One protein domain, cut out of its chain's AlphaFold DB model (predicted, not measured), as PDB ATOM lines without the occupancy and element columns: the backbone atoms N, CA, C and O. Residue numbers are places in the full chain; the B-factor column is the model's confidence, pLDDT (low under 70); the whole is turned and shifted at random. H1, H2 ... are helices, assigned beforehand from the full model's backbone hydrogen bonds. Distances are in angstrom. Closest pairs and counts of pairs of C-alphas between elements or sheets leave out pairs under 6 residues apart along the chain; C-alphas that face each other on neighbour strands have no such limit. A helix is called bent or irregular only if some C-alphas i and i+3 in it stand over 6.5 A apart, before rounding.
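AT A GLANCE: This is residues 18 to 88 of the 199 residues of an uncharacterized protein of Flammeovirga sp. SR4 (UniProt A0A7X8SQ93). Two long helices, H1 and H2, pack on each other at a steep tilt, and the short helix H3 packs on both, so that the three centres make a triangle; the very short H4 packs on H2, on the side away from H1. H2 is the hub in the middle, while residues 18 to 23 of H1 stick out free. The printed part has 71 residues, with four named helices in the order H1, H2, H3, H4 and no named strand, and its class is all helix. It is compact, with a radius of gyration of the C-alphas of 11.9 A and a rounded outline of 31 by 25 by 23 A.

HOW THE PARTS SIT: The longest helix, H1, residues 18 to 36, touches the hub H2, residues 44 to 60, with its residues 28 to 36 alone. Their closest C-alphas, those of Phe 32 and Phe 51, are 7.1 A apart, and the helices run opposite ways at a steep tilt of 53 degrees. H3, residues 71 to 77, touches residues 51 to 58 of H2, with the C-alphas of Ala 54 and Ile 75 closest at 5.6 A. These two run opposite ways at a steep tilt of 67 degrees, only just short of about perpendicular. H3 also touches residues 31 to 35 of H1, the same way at a steep tilt of 60 degrees; the closest C-alphas are those of Val 35 and Asn 76, 6.2 A apart. H4, residues 83 to 86, touches residues 46 to 53 of H2, with the C-alphas of Gly 50 and Phe 86 closest at 4.5 A. H4 is apart from H1 and from H3. Every O i to N i+4 pair is within hydrogen-bond range in H2 and H3, and 12 of 15 are in H1; H4 is too short for such a pair.

IN THESE COORDINATES: H1 measures 27.0 A from C-alpha 18 at (72.033, 123.936, 61.902) to C-alpha 36. It is irregular, with C-alphas 30 and 33 lying 7.6 A apart, and it has a kink of 28 degrees near residue 30. H2 measures 23.8 A from C-alpha 44 at (56.943, 101.548, 58.185) to C-alpha 60. H3 measures 9.7 A, and H4, four residues, ends at C-alpha 86 at (68.882, 97.839, 59.069).

THE WHOLE: The two C-alphas farthest apart are those of Asn 18 and Ser 40, at 33.8 A. The printed part has no cut. The link from H3 to H4 is tight, and the links from H1 to H2 and from H2 to H3 are short. The mean pLDDT of the printed part is 84.4, and residues 18 to 20 are under 70.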
ATOM      1  N   ASN A  18      73.418 123.605  62.260       59.62
ATOM      2  CA  ASN A  18      72.033 123.936  61.902       59.62
ATOM      3  C   ASN A  18      71.707 123.917  60.396       59.62
ATOM      4  O   ASN A  18      70.536 123.811  60.035       59.62
ATOM      5  N   LYS A  19      72.664 124.142  59.486       64.88
ATOM      6  CA  LYS A  19      72.399 124.124  58.034       64.88
ATOM      7  C   LYS A  19      72.477 122.699  57.491       64.88
ATOM      8  O   LYS A  19      71.588 122.317  56.740       64.88
ATOM      9  N   GLU A  20      73.490 121.943  57.901       65.56
ATOM     10  CA  GLU A  20      73.681 120.531  57.538       65.56
ATOM     11  C   GLU A  20      72.491 119.688  58.008       65.56
ATOM     12  O   GLU A  20      71.833 119.048  57.190       65.56
ATOM     13  N   ASP A  21      72.111 119.807  59.285       70.06
ATOM     14  CA  ASP A  21      70.990 119.047  59.849       70.06
ATOM     15  C   ASP A  21      69.663 119.362  59.134       70.06
ATOM     16  O   ASP A  21      68.861 118.469  58.859       70.06
ATOM     17  N   ARG A  22      69.443 120.626  58.739       72.94
ATOM     18  CA  ARG A  22      68.262 121.019  57.946       72.94
ATOM     19  C   ARG A  22      68.243 120.376  56.562       72.94
ATOM     20  O   ARG A  22      67.167 120.051  56.067       72.94
ATOM     21  N   LEU A  23      69.402 120.227  55.928       75.88
ATOM     22  CA  LEU A  23      69.520 119.615  54.607       75.88
ATOM     23  C   LEU A  23      69.315 118.102  54.679       75.88
ATOM     24  O   LEU A  23      68.559 117.570  53.870       75.88
ATOM     25  N   ILE A  24      69.897 117.437  55.681       82.19
ATOM     26  CA  ILE A  24      69.704 116.000  55.927       82.19
ATOM     27  C   ILE A  24      68.231 115.711  56.236       82.19
ATOM     28  O   ILE A  24      67.631 114.836  55.615       82.19
ATOM     29  N   HIS A  25      67.605 116.491  57.123       83.31
ATOM     30  CA  HIS A  25      66.185 116.338  57.444       83.31
ATOM     31  C   HIS A  25      65.281 116.578  56.226       83.31
ATOM     32  O   HIS A  25      64.291 115.874  56.024       83.31
ATOM     33  N   ARG A  26      65.625 117.546  55.369       82.31
ATOM     34  CA  ARG A  26      64.910 117.756  54.108       82.31
ATOM     35  C   ARG A  26      65.063 116.564  53.163       82.31
ATOM     36  O   ARG A  26      64.051 116.100  52.656       82.31
ATOM     37  N   ALA A  27      66.282 116.070  52.949       84.88
ATOM     38  CA  ALA A  27      66.529 114.909  52.095       84.88
ATOM     39  C   ALA A  27      65.753 113.683  52.594       84.88
ATOM     40  O   ALA A  27      65.065 113.029  51.814       84.88
ATOM     41  N   TYR A  28      65.780 113.438  53.906       89.38
ATOM     42  CA  TYR A  28      64.986 112.392  54.537       89.38
ATOM     43  C   TYR A  28      63.499 112.515  54.162       89.38
ATOM     44  O   TYR A  28      62.936 111.586  53.591       89.38
ATOM     45  N   ASN A  29      62.882 113.680  54.375       87.50
ATOM     46  CA  ASN A  29      61.465 113.904  54.059       87.50
ATOM     47  C   ASN A  29      61.143 113.813  52.555       87.50
ATOM     48  O   ASN A  29      60.103 113.268  52.183       87.50
ATOM     49  N   ASP A  30      62.014 114.348  51.695       86.12
ATOM     50  CA  ASP A  30      61.795 114.423  50.246       86.12
ATOM     51  C   ASP A  30      61.864 113.035  49.575       86.12
ATOM     52  O   ASP A  30      61.190 112.809  48.562       86.12
ATOM     53  N   PHE A  31      62.649 112.100  50.132       90.12
ATOM     54  CA  PHE A  31      62.869 110.768  49.557       90.12
ATOM     55  C   PHE A  31      62.151 109.624  50.277       90.12
ATOM     56  O   PHE A  31      61.914 108.606  49.633       90.12
ATOM     57  N   PHE A  32      61.754 109.778  51.548       91.75
ATOM     58  CA  PHE A  32      61.200 108.681  52.359       91.75
ATOM     59  C   PHE A  32      60.096 107.900  51.638       91.75
ATOM     60  O   PHE A  32      60.242 106.707  51.390       91.75
ATOM     61  N   PHE A  33      59.013 108.575  51.235       89.44
ATOM     62  CA  PHE A  33      57.897 107.904  50.560       89.44
ATOM     63  C   PHE A  33      58.220 107.500  49.122       89.44
ATOM     64  O   PHE A  33      57.712 106.493  48.652       89.44
ATOM     65  N   LYS A  34      59.113 108.232  48.442       88.75
ATOM     66  CA  LYS A  34      59.553 107.860  47.091       88.75
ATOM     67  C   LYS A  34      60.279 106.513  47.093       88.75
ATOM     68  O   LYS A  34      60.103 105.745  46.161       88.75
ATOM     69  N   VAL A  35      61.083 106.237  48.123       89.81
ATOM     70  CA  VAL A  35      61.753 104.939  48.305       89.81
ATOM     71  C   VAL A  35      60.785 103.906  48.885       89.81
ATOM     72  O   VAL A  35      60.819 102.755  48.468       89.81
ATOM     73  N   TYR A  36      59.885 104.308  49.789       89.81
ATOM     74  CA  TYR A  36      58.855 103.424  50.350       89.81
ATOM     75  C   TYR A  36      58.005 102.775  49.258       89.81
ATOM     76  O   TYR A  36      57.810 101.566  49.274       89.81
ATOM     77  N   ASP A  37      57.587 103.560  48.264       86.44
ATOM     78  CA  ASP A  37      56.780 103.089  47.135       86.44
ATOM     79  C   ASP A  37      57.525 102.086  46.226       86.44
ATOM     80  O   ASP A  37      56.893 101.378  45.441       86.44
ATOM     81  N   LEU A  38      58.860 102.024  46.308       86.94
ATOM     82  CA  LEU A  38      59.708 101.109  45.532       86.94
ATOM     83  C   LEU A  38      60.066  99.829  46.295       86.94
ATOM     84  O   LEU A  38      60.469  98.844  45.679       86.94
ATOM     85  N   GLN A  39      59.947  99.843  47.621       86.38
ATOM     86  CA  GLN A  39      60.384  98.755  48.485       86.38
ATOM     87  C   GLN A  39      59.208  97.885  48.926       86.38
ATOM     88  O   GLN A  39      58.095  98.350  49.146       86.38
ATOM     89  N   SER A  40      59.457  96.586  49.098       79.50
ATOM     90  CA  SER A  40      58.408  95.627  49.492       79.50
ATOM     91  C   SER A  40      58.147  95.579  51.008       79.50
ATOM     92  O   SER A  40      57.348  94.767  51.477       79.50
ATOM     93  N   VAL A  41      58.811  96.434  51.794       82.62
ATOM     94  CA  VAL A  41      58.735  96.444  53.262       82.62
ATOM     95  C   VAL A  41      57.446  97.129  53.724       82.62
ATOM     96  O   VAL A  41      57.312  98.345  53.642       82.62
ATOM     97  N   GLN A  42      56.499  96.344  54.245       80.62
ATOM     98  CA  GLN A  42      55.180  96.834  54.683       80.62
ATOM     99  C   GLN A  42      55.202  97.529  56.055       80.62
ATOM    100  O   GLN A  42      54.369  98.390  56.336       80.62
ATOM    101  N   ASP A  43      56.128  97.142  56.935       87.19
ATOM    102  CA  ASP A  43      56.282  97.770  58.249       87.19
ATOM    103  C   ASP A  43      57.052  99.087  58.098       87.19
ATOM    104  O   ASP A  43      58.251  99.095  57.814       87.19
ATOM    105  N   GLN A  44      56.364 100.209  58.313       85.62
ATOM    106  CA  GLN A  44      56.943 101.548  58.185       85.62
ATOM    107  C   GLN A  44      58.098 101.813  59.154       85.62
ATOM    108  O   GLN A  44      59.001 102.584  58.829       85.62
ATOM    109  N   THR A  45      58.092 101.196  60.335       88.06
ATOM    110  CA  THR A  45      59.156 101.375  61.328       88.06
ATOM    111  C   THR A  45      60.406 100.627  60.893       88.06
ATOM    112  O   THR A  45      61.499 101.194  60.901       88.06
ATOM    113  N   LYS A  46      60.245  99.382  60.432       88.69
ATOM    114  CA  LYS A  46      61.349  98.616  59.838       88.69
ATOM    115  C   LYS A  46      61.884  99.300  58.583       88.69
ATOM    116  O   LYS A  46      63.091  99.488  58.461       88.69
ATOM    117  N   PHE A  47      60.997  99.755  57.699       92.56
ATOM    118  CA  PHE A  47      61.388 100.516  56.516       92.56
ATOM    119  C   PHE A  47      62.180 101.769  56.891       92.56
ATOM    120  O   PHE A  47      63.221 102.027  56.297       92.56
ATOM    121  N   LYS A  48      61.725 102.534  57.891       93.44
ATOM    122  CA  LYS A  48      62.426 103.732  58.362       93.44
ATOM    123  C   LYS A  48      63.874 103.420  58.745       93.44
ATOM    124  O   LYS A  48      64.757 104.210  58.413       93.44
ATOM    125  N   MET A  49      64.120 102.304  59.428       92.75
ATOM    126  CA  MET A  49      65.475 101.890  59.803       92.75
ATOM    127  C   MET A  49      66.324 101.567  58.569       92.75
ATOM    128  O   MET A  49      67.396 102.149  58.408       92.75
ATOM    129  N   GLY A  50      65.802 100.759  57.639       92.81
ATOM    130  CA  GLY A  50      66.485 100.466  56.372       92.81
ATOM    131  C   GLY A  50      66.756 101.719  55.529       92.81
ATOM    132  O   GLY A  50      67.859 101.912  55.024       92.81
ATOM    133  N   PHE A  51      65.795 102.640  55.458       94.94
ATOM    134  CA  PHE A  51      65.948 103.921  54.769       94.94
ATOM    135  C   PHE A  51      67.001 104.809  55.437       94.94
ATOM    136  O   PHE A  51      67.783 105.465  54.756       94.94
ATOM    137  N   SER A  52      67.062 104.804  56.770       94.12
ATOM    138  CA  SER A  52      68.071 105.540  57.535       94.12
ATOM    139  C   SER A  52      69.476 104.979  57.288       94.12
ATOM    140  O   SER A  52      70.414 105.759  57.114       94.12
ATOM    141  N   ALA A  53      69.627 103.653  57.197       93.50
ATOM    142  CA  ALA A  53      70.887 103.006  56.833       93.50
ATOM    143  C   ALA A  53      71.313 103.376  55.400       93.50
ATOM    144  O   ALA A  53      72.435 103.849  55.195       93.50
ATOM    145  N   ALA A  54      70.395 103.270  54.437       92.69
ATOM    146  CA  ALA A  54      70.638 103.627  53.041       92.69
ATOM    147  C   ALA A  54      71.031 105.102  52.883       92.69
ATOM    148  O   ALA A  54      72.055 105.426  52.283       92.69
ATOM    149  N   LEU A  55      70.263 106.016  53.484       92.06
ATOM    150  CA  LEU A  55      70.535 107.450  53.423       92.06
ATOM    151  C   LEU A  55      71.867 107.803  54.100       92.06
ATOM    152  O   LEU A  55      72.602 108.642  53.583       92.06
ATOM    153  N   THR A  56      72.215 107.135  55.205       91.31
ATOM    154  CA  THR A  56      73.532 107.287  55.843       91.31
ATOM    155  C   THR A  56      74.650 106.913  54.875       91.31
ATOM    156  O   THR A  56      75.616 107.661  54.746       91.31
ATOM    157  N   HIS A  57      74.518 105.794  54.156       90.06
ATOM    158  CA  HIS A  57      75.516 105.365  53.173       90.06
ATOM    159  C   HIS A  57      75.701 106.397  52.052       90.06
ATOM    160  O   HIS A  57      76.832 106.714  51.680       90.06
ATOM    161  N   VAL A  58      74.600 106.957  51.544       89.12
ATOM    162  CA  VAL A  58      74.640 107.995  50.502       89.12
ATOM    163  C   VAL A  58      75.319 109.268  51.005       89.12
ATOM    164  O   VAL A  58      76.137 109.839  50.291       89.12
ATOM    165  N   ILE A  59      75.034 109.696  52.238       87.25
ATOM    166  CA  ILE A  59      75.660 110.884  52.836       87.25
ATOM    167  C   ILE A  59      77.166 110.677  53.029       87.25
ATOM    168  O   ILE A  59      77.944 111.556  52.665       87.25
ATOM    169  N   MET A  60      77.580 109.518  53.549       85.12
ATOM    170  CA  MET A  60      78.998 109.206  53.780       85.12
ATOM    171  C   MET A  60      79.820 109.184  52.486       85.12
ATOM    172  O   MET A  60      81.001 109.507  52.509       85.12
ATOM    173  N   ASN A  61      79.200 108.831  51.357       82.44
ATOM    174  CA  ASN A  61      79.866 108.752  50.055       82.44
ATOM    175  C   ASN A  61      79.519 109.926  49.132       82.44
ATOM    176  O   ASN A  61      79.749 109.859  47.924       82.44
ATOM    177  N   ALA A  62      78.974 111.018  49.673       81.06
ATOM    178  CA  ALA A  62      78.449 112.101  48.853       81.06
ATOM    179  C   ALA A  62      79.507 112.806  47.989       81.06
ATOM    180  O   ALA A  62      79.169 113.382  46.960       81.06
ATOM    181  N   GLU A  63      80.786 112.749  48.367       74.31
ATOM    182  CA  GLU A  63      81.883 113.316  47.569       74.31
ATOM    183  C   GLU A  63      82.119 112.593  46.238       74.31
ATOM    184  O   GLU A  63      82.728 113.168  45.332       74.31
ATOM    185  N   GLN A  64      81.645 111.349  46.132       78.69
ATOM    186  CA  GLN A  64      81.735 110.517  44.933       78.69
ATOM    187  C   GLN A  64      80.550 110.743  43.983       78.69
ATOM    188  O   GLN A  64      80.573 110.245  42.859       78.69
ATOM    189  N   LEU A  65      79.526 111.478  44.429       74.44
ATOM    190  CA  LEU A  65      78.326 111.759  43.651       74.44
ATOM    191  C   LEU A  65      78.549 112.941  42.702       74.44
ATOM    192  O   LEU A  65      79.164 113.949  43.058       74.44
ATOM    193  N   ASN A  66      77.989 112.831  41.504       78.12
ATOM    194  CA  ASN A  66      77.957 113.874  40.489       78.12
ATOM    195  C   ASN A  66      76.605 114.601  40.480       78.12
ATOM    196  O   ASN A  66      75.574 114.058  40.868       78.12
ATOM    197  N   ASP A  67      76.583 115.817  39.930       73.25
ATOM    198  CA  ASP A  67      75.364 116.637  39.824       73.25
ATOM    199  C   ASP A  67      74.251 116.000  38.962       73.25
ATOM    200  O   ASP A  67      73.091 116.417  39.025       73.25
ATOM    201  N   GLU A  68      74.594 115.020  38.120       78.00
ATOM    202  CA  GLU A  68      73.655 114.324  37.229       78.00
ATOM    203  C   GLU A  68      73.106 113.013  37.809       78.00
ATOM    204  O   GLU A  68      72.209 112.414  37.203       78.00
ATOM    205  N   ASP A  69      73.618 112.582  38.963       76.56
ATOM    206  CA  ASP A  69      73.282 111.296  39.559       76.56
ATOM    207  C   ASP A  69      71.824 111.241  40.037       76.56
ATOM    208  O   ASP A  69      71.277 112.179  40.626       76.56
ATOM    209  N   ASP A  70      71.171 110.098  39.799       86.12
ATOM    210  CA  ASP A  70      69.809 109.855  40.268       86.12
ATOM    211  C   ASP A  70      69.823 109.379  41.722       86.12
ATOM    212  O   ASP A  70      69.887 108.185  42.026       86.12
ATOM    213  N   ILE A  71      69.741 110.347  42.629       85.56
ATOM    214  CA  ILE A  71      69.811 110.131  44.075       85.56
ATOM    215  C   ILE A  71      68.734 109.171  44.578       85.56
ATOM    216  O   ILE A  71      68.997 108.400  45.497       85.56
ATOM    217  N   LEU A  72      67.542 109.169  43.971       86.19
ATOM    218  CA  LEU A  72      66.490 108.231  44.362       86.19
ATOM    219  C   LEU A  72      66.938 106.789  44.107       86.19
ATOM    220  O   LEU A  72      66.825 105.948  44.998       86.19
ATOM    221  N   ASN A  73      67.483 106.521  42.918       86.69
ATOM    222  CA  ASN A  73      67.973 105.190  42.567       86.69
ATOM    223  C   ASN A  73      69.183 104.789  43.409       86.69
ATOM    224  O   ASN A  73      69.271 103.631  43.801       86.69
ATOM    225  N   ILE A  74      70.072 105.733  43.730       85.75
ATOM    226  CA  ILE A  74      71.247 105.473  44.572       85.75
ATOM    227  C   ILE A  74      70.831 105.108  46.001       85.75
ATOM    228  O   ILE A  74      71.317 104.120  46.552       85.75
ATOM    229  N   ILE A  75      69.892 105.851  46.599       88.00
ATOM    230  CA  ILE A  75      69.339 105.485  47.912       88.00
ATOM    231  C   ILE A  75      68.697 104.097  47.828       88.00
ATOM    232  O   ILE A  75      68.926 103.261  48.696       88.00
ATOM    233  N   ASN A  76      67.935 103.831  46.765       89.00
ATOM    234  CA  ASN A  76      67.261 102.552  46.583       89.00
ATOM    235  C   ASN A  76      68.238 101.375  46.415       89.00
ATOM    236  O   ASN A  76      67.988 100.308  46.961       89.00
ATOM    237  N   SER A  77      69.360 101.563  45.711       91.12
ATOM    238  CA  SER A  77      70.397 100.533  45.548       91.12
ATOM    239  C   SER A  77      71.189 100.253  46.823       91.12
ATOM    240  O   SER A  77      71.806  99.201  46.937       91.12
ATOM    241  N   HIS A  78      71.185 101.188  47.774       91.12
ATOM    242  CA  HIS A  78      71.786 101.010  49.096       91.12
ATOM    243  C   HIS A  78      70.769 100.589  50.160       91.12
ATOM    244  O   HIS A  78      71.114 100.541  51.341       91.12
ATOM    245  N   PHE A  79      69.521 100.306  49.771       91.81
ATOM    246  CA  PHE A  79      68.540  99.782  50.707       91.81
ATOM    247  C   PHE A  79      68.967  98.378  51.161       91.81
ATOM    248  O   PHE A  79      69.284  97.552  50.304       91.81
ATOM    249  N   PRO A  80      69.004  98.088  52.474       88.94
ATOM    250  CA  PRO A  80      69.524  96.811  52.936       88.94
ATOM    251  C   PRO A  80      68.635  95.639  52.511       88.94
ATOM    252  O   PRO A  80      67.413  95.691  52.653       88.94
ATOM    253  N   GLU A  81      69.259  94.566  52.031       86.38
ATOM    254  CA  GLU A  81      68.554  93.348  51.616       86.38
ATOM    255  C   GLU A  81      68.145  92.478  52.818       86.38
ATOM    256  O   GLU A  81      67.144  91.763  52.750       86.38
ATOM    257  N   ASN A  82      68.877  92.571  53.937       84.81
ATOM    258  CA  ASN A  82      68.642  91.787  55.152       84.81
ATOM    259  C   ASN A  82      68.286  92.677  56.349       84.81
ATOM    260  O   ASN A  82      68.861  93.747  56.529       84.81
ATOM    261  N   GLU A  83      67.405  92.197  57.235       78.75
ATOM    262  CA  GLU A  83      66.997  92.948  58.439       78.75
ATOM    263  C   GLU A  83      68.159  93.243  59.405       78.75
ATOM    264  O   GLU A  83      68.120  94.246  60.113       78.75
ATOM    265  N   ALA A  84      69.202  92.405  59.433       76.38
ATOM    266  CA  ALA A  84      70.390  92.642  60.260       76.38
ATOM    267  C   ALA A  84      71.109  93.949  59.879       76.38
ATOM    268  O   ALA A  84      71.599  94.666  60.748       76.38
ATOM    269  N   ASP A  85      71.069  94.301  58.596       80.31
ATOM    270  CA  ASP A  85      71.743  95.467  58.025       80.31
ATOM    271  C   ASP A  85      70.902  96.751  58.154       80.31
ATOM    272  O   ASP A  85      71.303  97.831  57.712       80.31
ATOM    273  N   PHE A  86      69.718  96.666  58.777       82.69
ATOM    274  CA  PHE A  86      68.882  97.839  59.069       82.69
ATOM    275  C   PHE A  86      69.485  98.675  60.201       82.69
ATOM    276  O   PHE A  86      69.078  99.818  60.424       82.69
ATOM    277  N   PHE A  87      70.445  98.098  60.919       78.94
ATOM    278  CA  PHE A  87      71.176  98.718  62.004       78.94
ATOM    279  C   PHE A  87      72.638  98.879  61.601       78.94
ATOM    280  O   PHE A  87      73.210  98.048  60.902       78.94
ATOM    281  N   ILE A  88      73.260  99.954  62.071       76.69
ATOM    282  CA  ILE A  88      74.707 100.130  61.978       76.69
ATOM    283  C   ILE A  88      75.285  99.744  63.338       76.69
ATOM    284  O   ILE A  88      74.843 100.281  64.358       76.69
TER     285      ILE A  88